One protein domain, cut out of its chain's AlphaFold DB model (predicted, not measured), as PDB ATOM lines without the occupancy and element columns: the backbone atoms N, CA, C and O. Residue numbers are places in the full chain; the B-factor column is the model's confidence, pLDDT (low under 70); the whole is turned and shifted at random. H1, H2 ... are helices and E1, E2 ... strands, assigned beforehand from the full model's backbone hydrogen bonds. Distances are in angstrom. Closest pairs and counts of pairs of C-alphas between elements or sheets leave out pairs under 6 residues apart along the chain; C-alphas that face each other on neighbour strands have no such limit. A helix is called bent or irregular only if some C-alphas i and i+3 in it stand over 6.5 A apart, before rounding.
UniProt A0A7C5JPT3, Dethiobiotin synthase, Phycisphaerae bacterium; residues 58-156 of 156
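Overview. This is residues 58 to 156 of the 156 residues of the protein "Dethiobiotin synthase" of Phycisphaerae bacterium (UniProt A0A7C5JPT3). A small sheet of three parallel strands, E1, E2 and E3, has helices H1 and H2 side by side over one face and the short helix H4 over the other. A long stretch, residues 123 to 134, leads away from E3 to H3, and residues 134 to 139, of which 135 to 139 belong to H3, stick out. The 99 printed residues have four named helices and three named strands, in the order E1 H1 E2 H2 E3 H3 H4; the class is mixed. The whole is compact, with a radius of gyration of the C-alphas of 14.1 A, and flat, spanning 41 by 37 by 17 A.

Arrangement. Begin with the sheet: E2, residues 86 to 92, is the inner strand between the edge strands E1, residues 58 to 62, and E3, residues 118 to 122. Look at N 60 and O 88, 3.0 A apart, for E1 and E2, and at N 119 and O 89, 2.8 A, for E2 and E3. H1, residues 68 to 81, lies over E1 and E2 at a height of 9.8 A over the sheet. H2, residues 100 to 114, on the same face at a height of 10.0 A, lies over E2 and only just over E3, with 3 C-alphas falling on it. The two helices touch, the C-alphas of Leu 73 and Ala 114 being closest at 5.7 A, and run the same way at a shallow tilt of 21 degrees. E1, H1, E2 and E2, H2, E3 are strand-helix-strand units, parallel neighbour strands with a helix between, both with right-handed crossovers. H4, residues 148 to 154, on the opposite face, completes three layers, helices on both faces of a sheet; its closest C-alpha pair with E3 is Phe 148 and Leu 119, 5.7 A. H3, residues 135 to 142, only grazes the sheet with residues 141 to 142, and is apart from H1 and H2. In H1 and H3 every O i to N i+4 pair is within hydrogen-bond range; in H2 9 of 11 are, in H4 2 of 3.

Along the chain. Find C-alpha 58 at (22.869, 36.219, 23.895), where E1 begins. E2 is 16.9 A long, H1 19.5 A, and H2 21.9 A from C-alpha 100 at (26.539, 35.381, -3.118); H2 is only just irregular, with C-alphas 104 and 107 6.6 A apart. E1 measures 12.6 A, E3 11.4 A, H3 10.2 A, and H4 9.9 A, ending at C-alpha 154, (31.568, 31.469, 26.623).

Size, cuts and confidence. The C-alphas farthest apart, of Asn 81 and Glu 131, are 41.2 A apart. The printed part has no cut. The link from E3 to H3, 12 residues, is long. The mean pLDDT of the printed part is 80.7; residues 97 to 103, 132 to 133, 137 to 138 and 140 to 156 are under 70.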
ATOM      1  N   VAL A  58      23.702  36.433  25.084       95.12
ATOM      2  CA  VAL A  58      22.869  36.219  23.895       95.12
ATOM      3  C   VAL A  58      23.731  36.055  22.647       95.12
ATOM      4  O   VAL A  58      24.563  36.901  22.327       95.12
ATOM      5  N   VAL A  59      23.457  34.995  21.888       94.12
ATOM      6  CA  VAL A  59      23.892  34.851  20.493       94.12
ATOM      7  C   VAL A  59      22.693  35.137  19.595       94.12
ATOM      8  O   VAL A  59      21.658  34.476  19.705       94.12
ATOM      9  N   LEU A  60      22.809  36.124  18.707       95.62
ATOM     10  CA  LEU A  60      21.758  36.434  17.738       95.62
ATOM     11  C   LEU A  60      21.950  35.591  16.475       95.62
ATOM     12  O   LEU A  60      23.018  35.612  15.869       95.62
ATOM     13  N   VAL A  61      20.905  34.897  16.030       94.19
ATOM     14  CA  VAL A  61      20.918  34.199  14.738       94.19
ATOM     15  C   VAL A  61      20.246  35.075  13.682       94.19
ATOM     16  O   VAL A  61      19.085  35.462  13.831       94.19
ATOM     17  N   ALA A  62      20.975  35.392  12.615       92.75
ATOM     18  CA  ALA A  62      20.501  36.192  11.490       92.75
ATOM     19  C   ALA A  62      20.559  35.390  10.183       92.75
ATOM     20  O   ALA A  62      21.349  34.468  10.032       92.75
ATOM     21  N   ARG A  63      19.734  35.752   9.201       88.88
ATOM     22  CA  ARG A  63      19.793  35.181   7.840       88.88
ATOM     23  C   ARG A  63      20.684  36.034   6.935       88.88
ATOM     24  O   ARG A  63      20.763  37.239   7.149       88.88
ATOM     25  N   GLY A  64      21.286  35.477   5.893       81.38
ATOM     26  CA  GLY A  64      22.163  36.194   4.954       81.38
ATOM     27  C   GLY A  64      21.453  36.996   3.850       81.38
ATOM     28  O   GLY A  64      22.115  37.521   2.960       81.38
ATOM     29  N   SER A  65      20.120  37.101   3.870       81.19
ATOM     30  CA  SER A  65      19.320  37.653   2.763       81.19
ATOM     31  C   SER A  65      18.986  39.150   2.878       81.19
ATOM     32  O   SER A  65      19.201  39.792   3.909       81.19
ATOM     33  N   LEU A  66      18.423  39.733   1.809       82.44
ATOM     34  CA  LEU A  66      18.036  41.148   1.767       82.44
ATOM     35  C   LEU A  66      17.146  41.548   2.963       82.44
ATOM     36  O   LEU A  66      16.224  40.836   3.368       82.44
ATOM     37  N   GLY A  67      17.441  42.720   3.533       86.19
ATOM     38  CA  GLY A  67      16.793  43.239   4.741       86.19
ATOM     39  C   GLY A  67      17.435  42.777   6.053       86.19
ATOM     40  O   GLY A  67      17.086  43.307   7.108       86.19
ATOM     41  N   THR A  68      18.403  41.852   6.011       90.94
ATOM     42  CA  THR A  68      19.072  41.352   7.221       90.94
ATOM     43  C   THR A  68      19.834  42.424   7.993       90.94
ATOM     44  O   THR A  68      19.824  42.388   9.219       90.94
ATOM     45  N   ILE A  69      20.396  43.436   7.316       93.00
ATOM     46  CA  ILE A  69      21.048  44.570   7.989       93.00
ATOM     47  C   ILE A  69      20.069  45.238   8.957       93.00
ATOM     48  O   ILE A  69      20.337  45.314  10.149       93.00
ATOM     49  N   ASN A  70      18.898  45.658   8.473       95.31
ATOM     50  CA  ASN A  70      17.911  46.331   9.313       95.31
ATOM     51  C   ASN A  70      17.439  45.440  10.470       95.31
ATOM     52  O   ASN A  70      17.403  45.889  11.611       95.31
ATOM     53  N   HIS A  71      17.100  44.177  10.194       95.25
ATOM     54  CA  HIS A  71      16.642  43.265  11.245       95.25
ATOM     55  C   HIS A  71      17.718  43.027  12.304       95.25
ATOM     56  O   HIS A  71      17.428  43.139  13.489       95.25
ATOM     57  N   SER A  72      18.956  42.771  11.884       96.12
ATOM     58  CA  SER A  72      20.068  42.510  12.797       96.12
ATOM     59  C   SER A  72      20.368  43.729  13.663       96.12
ATOM     60  O   SER A  72      20.437  43.599  14.880       96.12
ATOM     61  N   LEU A  73      20.462  44.925  13.068       97.19
ATOM     62  CA  LEU A  73      20.727  46.155  13.820       97.19
ATOM     63  C   LEU A  73      19.601  46.482  14.810       97.19
ATOM     64  O   LEU A  73      19.884  46.802  15.962       97.19
ATOM     65  N   LEU A  74      18.331  46.358  14.403       97.75
ATOM     66  CA  LEU A  74      17.195  46.581  15.304       97.75
ATOM     67  C   LEU A  74      17.160  45.558  16.446       97.75
ATOM     68  O   LEU A  74      16.892  45.928  17.590       97.75
ATOM     69  N   SER A  75      17.442  44.286  16.155       97.81
ATOM     70  CA  SER A  75      17.487  43.230  17.166       97.81
ATOM     71  C   SER A  75      18.631  43.435  18.155       97.81
ATOM     72  O   SER A  75      18.375  43.397  19.356       97.81
ATOM     73  N   VAL A  76      19.853  43.710  17.687       98.00
ATOM     74  CA  VAL A  76      21.000  43.992  18.568       98.00
ATOM     75  C   VAL A  76      20.731  45.223  19.427       98.00
ATOM     76  O   VAL A  76      20.914  45.164  20.641       98.00
ATOM     77  N   GLN A  77      20.221  46.307  18.838       98.06
ATOM     78  CA  GLN A  77      19.903  47.521  19.587       98.06
ATOM     79  C   GLN A  77      18.860  47.263  20.682       98.06
ATOM     80  O   GLN A  77      18.995  47.781  21.789       98.06
ATOM     81  N   ALA A  78      17.823  46.469  20.395       98.31
ATOM     82  CA  ALA A  78      16.806  46.117  21.383       98.31
ATOM     83  C   ALA A  78      17.390  45.288  22.539       98.31
ATOM     84  O   ALA A  78      17.074  45.563  23.695       98.31
ATOM     85  N   LEU A  79      18.263  44.322  22.234       98.12
ATOM     86  CA  LEU A  79      18.945  43.495  23.234       98.12
ATOM     87  C   LEU A  79      19.869  44.342  24.125       98.12
ATOM     88  O   LEU A  79      19.738  44.317  25.347       98.12
ATOM     89  N   GLN A  80      20.736  45.159  23.522       97.19
ATOM     90  CA  GLN A  80      21.662  46.033  24.251       97.19
ATOM     91  C   GLN A  80      20.924  47.076  25.103       97.19
ATOM     92  O   GLN A  80      21.302  47.325  26.246       97.19
ATOM     93  N   ASN A  81      19.830  47.656  24.592       98.12
ATOM     94  CA  ASN A  81      19.005  48.600  25.357       98.12
ATOM     95  C   ASN A  81      18.305  47.949  26.554       98.12
ATOM     96  O   ASN A  81      17.998  48.640  27.524       98.12
ATOM     97  N   ALA A  82      18.053  46.640  26.496       98.12
ATOM     98  CA  ALA A  82      17.543  45.860  27.618       98.12
ATOM     99  C   ALA A  82      18.643  45.469  28.627       98.12
ATOM    100  O   ALA A  82      18.343  44.826  29.629       98.12
ATOM    101  N   GLY A  83      19.899  45.864  28.385       97.56
ATOM    102  CA  GLY A  83      21.045  45.552  29.240       97.56
ATOM    103  C   GLY A  83      21.621  44.150  29.034       97.56
ATOM    104  O   GLY A  83      22.418  43.715  29.858       97.56
ATOM    105  N   LEU A  84      21.227  43.446  27.967       97.25
ATOM    106  CA  LEU A  84      21.720  42.101  27.669       97.25
ATOM    107  C   LEU A  84      23.095  42.152  26.997       97.25
ATOM    108  O   LEU A  84      23.336  42.981  26.115       97.25
ATOM    109  N   ASP A  85      23.964  41.216  27.378       94.12
ATOM    110  CA  ASP A  85      25.253  41.006  26.723       94.12
ATOM    111  C   ASP A  85      25.063  40.225  25.416       94.12
ATOM    112  O   ASP A  85      24.639  39.067  25.422       94.12
ATOM    113  N   VAL A  86      25.341  40.874  24.285       95.31
ATOM    114  CA  VAL A  86      25.261  40.257  22.957       95.31
ATOM    115  C   VAL A  86      26.661  39.834  22.544       95.31
ATOM    116  O   VAL A  86      27.457  40.648  22.077       95.31
ATOM    117  N   LEU A  87      26.932  38.537  22.659       91.69
ATOM    118  CA  LEU A  87      28.232  37.942  22.343       91.69
ATOM    119  C   LEU A  87      28.595  38.089  20.867       91.69
ATOM    120  O   LEU A  87      29.765  38.185  20.502       91.69
ATOM    121  N   GLY A  88      27.576  38.088  20.013       91.56
ATOM    122  CA  GLY A  88      27.739  38.250  18.584       91.56
ATOM    123  C   GLY A  88      26.606  37.632  17.786       91.56
ATOM    124  O   GLY A  88      25.549  37.276  18.316       91.56
ATOM    125  N   ILE A  89      26.843  37.547  16.482       92.19
ATOM    126  CA  ILE A  89      25.854  37.126  15.495       92.19
ATOM    127  C   ILE A  89      26.363  35.896  14.753       92.19
ATOM    128  O   ILE A  89      27.499  35.876  14.283       92.19
ATOM    129  N   VAL A  90      25.501  34.895  14.611       89.75
ATOM    130  CA  VAL A  90      25.704  33.767  13.699       89.75
ATOM    131  C   VAL A  90      24.780  33.947  12.504       89.75
ATOM    132  O   VAL A  90      23.568  34.106  12.671       89.75
ATOM    133  N   PHE A  91      25.335  33.912  11.296       88.25
ATOM    134  CA  PHE A  91      24.527  33.834  10.085       88.25
ATOM    135  C   PHE A  91      24.128  32.387   9.822       88.25
ATOM    136  O   PHE A  91      24.959  31.493   9.911       88.25
ATOM    137  N   CYS A  92      22.853  32.144   9.534       86.81
ATOM    138  CA  CYS A  92      22.330  30.824   9.210       86.81
ATOM    139  C   CYS A  92      21.259  30.939   8.124       86.81
ATOM    140  O   CYS A  92      20.223  31.589   8.312       86.81
ATOM    141  N   ASP A  93      21.511  30.315   6.975       84.12
ATOM    142  CA  ASP A  93      20.610  30.365   5.827       84.12
ATOM    143  C   ASP A  93      19.704  29.128   5.768       84.12
ATOM    144  O   ASP A  93      20.149  28.007   5.542       84.12
ATOM    145  N   ALA A  94      18.394  29.344   5.917       80.25
ATOM    146  CA  ALA A  94      17.378  28.289   5.828       80.25
ATOM    147  C   ALA A  94      16.914  27.990   4.389       80.25
ATOM    148  O   ALA A  94      16.141  27.061   4.160       80.25
ATOM    149  N   THR A  95      17.360  28.782   3.413       80.06
ATOM    150  CA  THR A  95      17.047  28.623   1.988       80.06
ATOM    151  C   THR A  95      18.294  28.897   1.155       80.06
ATOM    152  O   THR A  95      19.126  29.691   1.603       80.06
ATOM    153  N   PRO A  96      18.423  28.326  -0.060       77.38
ATOM    154  CA  PRO A  96      19.502  28.700  -0.965       77.38
ATOM    155  C   PRO A  96      19.523  30.217  -1.143       77.38
ATOM    156  O   PRO A  96      18.482  30.827  -1.399       77.38
ATOM    157  N   CYS A  97      20.691  30.831  -0.977       66.75
ATOM    158  CA  CYS A  97      20.858  32.237  -1.300       66.75
ATOM    159  C   CYS A  97      21.192  32.342  -2.789       66.75
ATOM    160  O   CYS A  97      22.141  31.718  -3.253       66.75
ATOM    161  N   GLU A  98      20.395  33.097  -3.542       64.69
ATOM    162  CA  GLU A  98      20.626  33.307  -4.978       64.69
ATOM    163  C   GLU A  98      21.693  34.386  -5.248       64.69
ATOM    164  O   GLU A  98      22.176  34.497  -6.371       64.69
ATOM    165  N   ASP A  99      22.082  35.161  -4.225       69.38
ATOM    166  CA  ASP A  99      23.017  36.286  -4.342       69.38
ATOM    167  C   ASP A  99      24.196  36.162  -3.358       69.38
ATOM    168  O   ASP A  99      24.154  36.601  -2.203       69.38
ATOM    169  N   ASP A 100      25.283  35.566  -3.852       68.81
ATOM    170  CA  ASP A 100      26.539  35.381  -3.118       68.81
ATOM    171  C   ASP A 100      27.215  36.700  -2.712       68.81
ATOM    172  O   ASP A 100      28.005  36.713  -1.763       68.81
ATOM    173  N   PHE A 101      26.950  37.810  -3.413       69.50
ATOM    174  CA  PHE A 101      27.587  39.091  -3.106       69.50
ATOM    175  C   PHE A 101      26.981  39.707  -1.844       69.50
ATOM    176  O   PHE A 101      27.711  40.051  -0.913       69.50
ATOM    177  N   ILE A 102      25.647  39.768  -1.775       68.75
ATOM    178  CA  ILE A 102      24.920  40.277  -0.600       68.75
ATOM    179  C   ILE A 102      25.280  39.465   0.651       68.75
ATOM    180  O   ILE A 102      25.502  40.029   1.724       68.75
ATOM    181  N   ARG A 103      25.397  38.142   0.509       69.69
ATOM    182  CA  ARG A 103      25.750  37.236   1.607       69.69
ATOM    183  C   ARG A 103      27.146  37.506   2.186       69.69
ATOM    184  O   ARG A 103      27.333  37.343   3.386       69.69
ATOM    185  N   ARG A 104      28.104  37.943   1.361       73.25
ATOM    186  CA  ARG A 104      29.489  38.213   1.789       73.25
ATOM    187  C   ARG A 104      29.683  39.589   2.425       73.25
ATOM    188  O   ARG A 104      30.472  39.697   3.353       73.25
ATOM    189  N   ASP A 105      28.980  40.619   1.954       79.69
ATOM    190  CA  ASP A 105      29.170  42.001   2.437       79.69
ATOM    191  C   ASP A 105      28.352  42.325   3.706       79.69
ATOM    192  O   ASP A 105      28.761  43.125   4.554       79.69
ATOM    193  N   ASN A 106      27.197  41.669   3.881       83.56
ATOM    194  CA  ASN A 106      26.309  41.909   5.022       83.56
ATOM    195  C   ASN A 106      26.973  41.683   6.398       83.56
ATOM    196  O   ASN A 106      26.795  42.550   7.258       83.56
ATOM    197  N   PRO A 107      27.717  40.583   6.649       86.62
ATOM    198  CA  PRO A 107      28.297  40.315   7.964       86.62
ATOM    199  C   PRO A 107      29.254  41.411   8.443       86.62
ATOM    200  O   PRO A 107      29.119  41.888   9.569       86.62
ATOM    201  N   GLU A 108      30.164  41.871   7.579       86.31
ATOM    202  CA  GLU A 108      31.125  42.930   7.918       86.31
ATOM    203  C   GLU A 108      30.422  44.255   8.220       86.31
ATOM    204  O   GLU A 108      30.739  44.945   9.197       86.31
ATOM    205  N   THR A 109      29.430  44.611   7.400       90.56
ATOM    206  CA  THR A 109      28.631  45.816   7.621       90.56
ATOM    207  C   THR A 109      27.869  45.728   8.941       90.56
ATOM    208  O   THR A 109      27.915  46.669   9.733       90.56
ATOM    209  N   ILE A 110      27.210  44.604   9.222       93.38
ATOM    210  CA  ILE A 110      26.442  44.423  10.455       93.38
ATOM    211  C   ILE A 110      27.356  44.486  11.675       93.38
ATOM    212  O   ILE A 110      27.047  45.248  12.586       93.38
ATOM    213  N   ALA A 111      28.488  43.780  11.685       91.44
ATOM    214  CA  ALA A 111      29.427  43.815  12.808       91.44
ATOM    215  C   ALA A 111      29.886  45.239  13.136       91.44
ATOM    216  O   ALA A 111      29.837  45.674  14.288       91.44
ATOM    217  N   ARG A 112      30.253  46.008  12.102       93.88
ATOM    218  CA  ARG A 112      30.705  47.397  12.251       93.88
ATOM    219  C   ARG A 112      29.630  48.313  12.836       93.88
ATOM    220  O   ARG A 112      29.949  49.150  13.673       93.88
ATOM    221  N   PHE A 113      28.384  48.201  12.375       96.19
ATOM    222  CA  PHE A 113      27.295  49.079  12.826       96.19
ATOM    223  C   PHE A 113      26.667  48.636  14.153       96.19
ATOM    224  O   PHE A 113      26.240  49.486  14.927       96.19
ATOM    225  N   ALA A 114      26.606  47.331  14.414       94.50
ATOM    226  CA  ALA A 114      26.054  46.762  15.640       94.50
ATOM    227  C   ALA A 114      27.042  46.809  16.817       94.50
ATOM    228  O   ALA A 114      26.625  46.728  17.971       94.50
ATOM    229  N   GLY A 115      28.346  46.907  16.533       94.31
ATOM    230  CA  GLY A 115      29.391  46.859  17.554       94.31
ATOM    231  C   GLY A 115      29.511  45.487  18.221       94.31
ATOM    232  O   GLY A 115      29.869  45.419  19.392       94.31
ATOM    233  N   VAL A 116      29.185  44.410  17.498       92.00
ATOM    234  CA  VAL A 116      29.274  43.019  17.976       92.00
ATOM    235  C   VAL A 116      29.999  42.151  16.951       92.00
ATOM    236  O   VAL A 116      29.997  42.457  15.757       92.00
ATOM    237  N   ASN A 117      30.609  41.060  17.407       88.94
ATOM    238  CA  ASN A 117      31.367  40.160  16.541       88.94
ATOM    239  C   ASN A 117      30.451  39.276  15.686       88.94
ATOM    240  O   ASN A 117      29.328  38.948  16.077       88.94
ATOM    241  N   ILE A 118      30.955  38.838  14.530       87.69
ATOM    242  CA  ILE A 118      30.369  37.708  13.801       87.69
ATOM    243  C   ILE A 118      31.040  36.439  14.314       87.69
ATOM    244  O   ILE A 118      32.254  36.305  14.204       87.69
ATOM    245  N   LEU A 119      30.242  35.537  14.879       85.25
ATOM    246  CA  LEU A 119      30.700  34.292  15.506       85.25
ATOM    247  C   LEU A 119      30.696  33.108  14.535       85.25
ATOM    248  O   LEU A 119      31.197  32.030  14.860       85.25
ATOM    249  N   GLY A 120      30.090  33.281  13.358       81.50
ATOM    250  CA  GLY A 120      30.070  32.251  12.336       81.50
ATOM    251  C   GLY A 120      29.075  32.490  11.207       81.50
ATOM    252  O   GLY A 120      28.170  33.321  11.310       81.50
ATOM    253  N   ASP A 121      29.247  31.716  10.140       81.00
ATOM    254  CA  ASP A 121      28.353  31.645   8.987       81.00
ATOM    255  C   ASP A 121      28.058  30.172   8.670       81.00
ATOM    256  O   ASP A 121      28.960  29.378   8.398       81.00
ATOM    257  N   ILE A 122      26.780  29.810   8.741       80.06
ATOM    258  CA  ILE A 122      26.236  28.484   8.471       80.06
ATOM    259  C   ILE A 122      25.519  28.551   7.114       80.06
ATOM    260  O   ILE A 122      24.391  29.060   7.033       80.06
ATOM    261  N   PRO A 123      26.142  28.051   6.030       76.12
ATOM    262  CA  PRO A 123      25.529  28.072   4.711       76.12
ATOM    263  C   PRO A 123      24.313  27.149   4.651       76.12
ATOM    264  O   PRO A 123      24.234  26.144   5.358       76.12
ATOM    265  N   TYR A 124      23.407  27.442   3.719       80.69
ATOM    266  CA  TYR A 124      22.277  26.565   3.441       80.69
ATOM    267  C   TYR A 124      22.727  25.143   3.070       80.69
ATOM    268  O   TYR A 124      23.633  24.934   2.254       80.69
ATOM    269  N   ARG A 125      22.030  24.158   3.640       77.12
ATOM    270  CA  ARG A 125      22.149  22.729   3.332       77.12
ATOM    271  C   ARG A 125      20.748  22.189   3.064       77.12
ATOM    272  O   ARG A 125      19.867  22.351   3.904       77.12
ATOM    273  N   CYS A 126      20.520  21.593   1.887       71.62
ATOM    274  CA  CYS A 126      19.177  21.123   1.528       71.62
ATOM    275  C   CYS A 126      18.759  19.863   2.291       71.62
ATOM    276  O   CYS A 126      17.574  19.675   2.548       71.62
ATOM    277  N   GLU A 127      19.732  19.060   2.712       73.12
ATOM    278  CA  GLU A 127      19.547  17.917   3.592       73.12
ATOM    279  C   GLU A 127      20.684  17.907   4.616       73.12
ATOM    280  O   GLU A 127      21.831  18.208   4.286       73.12
ATOM    281  N   LEU A 128      20.338  17.598   5.865       72.81
ATOM    282  CA  LEU A 128      21.295  17.262   6.910       72.81
ATOM    283  C   LEU A 128      21.203  15.754   7.115       72.81
ATOM    284  O   LEU A 128      20.191  15.243   7.604       72.81
ATOM    285  N   THR A 129      22.234  15.032   6.703       73.19
ATOM    286  CA  THR A 129      22.366  13.602   6.965       73.19
ATOM    287  C   THR A 129      23.072  13.370   8.301       73.19
ATOM    288  O   THR A 129      23.711  14.263   8.854       73.19
ATOM    289  N   ALA A 130      23.006  12.144   8.825       73.81
ATOM    290  CA  ALA A 130      23.791  11.766  10.003       73.81
ATOM    291  C   ALA A 130      25.312  11.917   9.775       73.81
ATOM    292  O   ALA A 130      26.067  12.099  10.725       73.81
ATOM    293  N   GLU A 131      25.763  11.854   8.520       72.25
ATOM    294  CA  GLU A 131      27.165  12.045   8.151       72.25
ATOM    295  C   GLU A 131      27.565  13.529   8.234       72.25
ATOM    296  O   GLU A 131      28.671  13.831   8.679       72.25
ATOM    297  N   ASP A 132      26.632  14.447   7.947       65.69
ATOM    298  CA  ASP A 132      26.805  15.909   8.051       65.69
ATOM    299  C   ASP A 132      26.853  16.430   9.498       65.69
ATOM    300  O   ASP A 132      27.207  17.583   9.737       65.69
ATOM    301  N   ILE A 133      26.521  15.580  10.472       69.44
ATOM    302  CA  ILE A 133      26.658  15.847  11.914       69.44
ATOM    303  C   ILE A 133      27.690  14.923  12.579       69.44
ATOM    304  O   ILE A 133      27.757  14.844  13.803       69.44
ATOM    305  N   SER A 134      28.489  14.203  11.782       73.56
ATOM    306  CA  SER A 134      29.612  13.407  12.287       73.56
ATOM    307  C   SER A 134      30.722  14.301  12.844       73.56
ATOM    308  O   SER A 134      30.827  15.465  12.468       73.56
ATOM    309  N   ASP A 135      31.621  13.747  13.665       74.31
ATOM    310  CA  ASP A 135      32.796  14.480  14.171       74.31
ATOM    311  C   ASP A 135      33.619  15.117  13.039       74.31
ATOM    312  O   ASP A 135      34.125  16.227  13.170       74.31
ATOM    313  N   LYS A 136      33.692  14.444  11.884       70.38
ATOM    314  CA  LYS A 136      34.374  14.960  10.696       70.38
ATOM    315  C   LYS A 136      33.639  16.155  10.087       70.38
ATOM    316  O   LYS A 136      34.270  17.158   9.770       70.38
ATOM    317  N   ALA A 137      32.320  16.060   9.930       64.62
ATOM    318  CA  ALA A 137      31.526  17.175   9.426       64.62
ATOM    319  C   ALA A 137      31.517  18.352  10.408       64.62
ATOM    320  O   ALA A 137      31.528  19.507   9.990       64.62
ATOM    321  N   TRP A 138      31.582  18.064  11.707       69.06
ATOM    322  CA  TRP A 138      31.766  19.056  12.754       69.06
ATOM    323  C   TRP A 138      33.123  19.759  12.659       69.06
ATOM    324  O   TRP A 138      33.176  20.975  12.811       69.06
ATOM    325  N   ASP A 139      34.211  19.049  12.364       71.88
ATOM    326  CA  ASP A 139      35.526  19.670  12.156       71.88
ATOM    327  C   ASP A 139      35.581  20.513  10.870       71.88
ATOM    328  O   ASP A 139      36.102  21.632  10.890       71.88
ATOM    329  N   ASP A 140      34.968  20.042   9.781       64.38
ATOM    330  CA  ASP A 140      34.823  20.812   8.538       64.38
ATOM    331  C   ASP A 140      33.960  22.072   8.752       64.38
ATOM    332  O   ASP A 140      34.254  23.142   8.211       64.38
ATOM    333  N   PHE A 141      32.912  21.961   9.571       62.56
ATOM    334  CA  PHE A 141      32.036  23.061   9.970       62.56
ATOM    335  C   PHE A 141      32.750  24.070  10.877       62.56
ATOM    336  O   PHE A 141      32.708  25.267  10.599       62.56
ATOM    337  N   LYS A 142      33.482  23.616  11.903       64.94
ATOM    338  CA  LYS A 142      34.333  24.482  12.738       64.94
ATOM    339  C   LYS A 142      35.311  25.290  11.895       64.94
ATOM    340  O   LYS A 142      35.502  26.468  12.169       64.94
ATOM    341  N   GLY A 143      35.899  24.680  10.864       64.81
ATOM    342  CA  GLY A 143      36.809  25.365   9.943       64.81
ATOM    343  C   GLY A 143      36.154  26.487   9.125       64.81
ATOM    344  O   GLY A 143      36.864  27.342   8.601       64.81
ATOM    345  N   GLN A 144      34.822  26.499   9.018       58.50
ATOM    346  CA  GLN A 144      34.039  27.529   8.320       58.50
ATOM    347  C   GLN A 144      33.530  28.631   9.258       58.50
ATOM    348  O   GLN A 144      33.172  29.711   8.788       58.50
ATOM    349  N   LEU A 145      33.514  28.394  10.571       58.81
ATOM    350  CA  LEU A 145      33.096  29.392  11.547       58.81
ATOM    351  C   LEU A 145      34.275  30.282  11.961       58.81
ATOM    352  O   LEU A 145      35.190  29.860  12.667       58.81
ATOM    353  N   SER A 146      34.230  31.556  11.584       55.69
ATOM    354  CA  SER A 146      35.094  32.581  12.173       55.69
ATOM    355  C   SER A 146      34.589  32.943  13.574       55.69
ATOM    356  O   SER A 146      33.462  33.408  13.690       55.69
ATOM    357  N   GLY A 147      35.400  32.760  14.621       58.81
ATOM    358  CA  GLY A 147      35.031  33.131  15.999       58.81
ATOM    359  C   GLY A 147      34.325  32.037  16.812       58.81
ATOM    360  O   GLY A 147      33.875  32.281  17.930       58.81
ATOM    361  N   PHE A 148      34.263  30.795  16.316       62.81
ATOM    362  CA  PHE A 148      33.682  29.686  17.085       62.81
ATOM    363  C   PHE A 148      34.453  29.371  18.370       62.81
ATOM    364  O   PHE A 148      33.847  29.029  19.377       62.81
ATOM    365  N   GLU A 149      35.781  29.510  18.373       65.00
ATOM    366  CA  GLU A 149      36.568  29.371  19.605       65.00
ATOM    367  C   GLU A 149      36.191  30.439  20.642       65.00
ATOM    368  O   GLU A 149      36.140  30.147  21.835       65.00
ATOM    369  N   GLU A 150      35.863  31.654  20.194       62.59
ATOM    370  CA  GLU A 150      35.390  32.743  21.053       62.59
ATOM    371  C   GLU A 150      33.995  32.428  21.602       62.59
ATOM    372  O   GLU A 150      33.774  32.578  22.801       62.59
ATOM    373  N   LEU A 151      33.098  31.880  20.771       62.16
ATOM    374  CA  LEU A 151      31.795  31.361  21.203       62.16
ATOM    375  C   LEU A 151      31.944  30.193  22.190       62.16
ATOM    376  O   LEU A 151      31.239  30.145  23.189       62.16
ATOM    377  N   MET A 152      32.879  29.267  21.975       67.38
ATOM    378  CA  MET A 152      33.105  28.136  22.882       67.38
ATOM    379  C   MET A 152      33.754  28.548  24.203       67.38
ATOM    380  O   MET A 152      33.527  27.882  25.212       67.38
ATOM    381  N   ASN A 153      34.519  29.640  24.230       62.72
ATOM    382  CA  ASN A 153      35.041  30.209  25.473       62.72
ATOM    383  C   ASN A 153      33.932  30.770  26.376       62.72
ATOM    384  O   ASN A 153      34.143  30.858  27.579       62.72
ATOM    385  N   VAL A 154      32.753  31.090  25.831       57.97
ATOM    386  CA  VAL A 154      31.568  31.469  26.623       57.97
ATOM    387  C   VAL A 154      31.016  30.274  27.406       57.97
ATOM    388  O   VAL A 154      30.482  30.442  28.496       57.97
ATOM    389  N   PHE A 155      31.147  29.060  26.866       58.00
ATOM    390  CA  PHE A 155      30.620  27.832  27.472       58.00
ATOM    391  C   PHE A 155      31.602  27.140  28.439       58.00
ATOM    392  O   PHE A 155      31.330  26.013  28.857       58.00
ATOM    393  N   ARG A 156      32.750  27.758  28.757       51.22
ATOM    394  CA  ARG A 156      33.793  27.201  29.638       51.22
ATOM    395  C   ARG A 156      33.785  27.789  31.041       51.22
ATOM    396  O   ARG A 156      33.486  28.992  31.184       51.22
TER     397      ARG A 156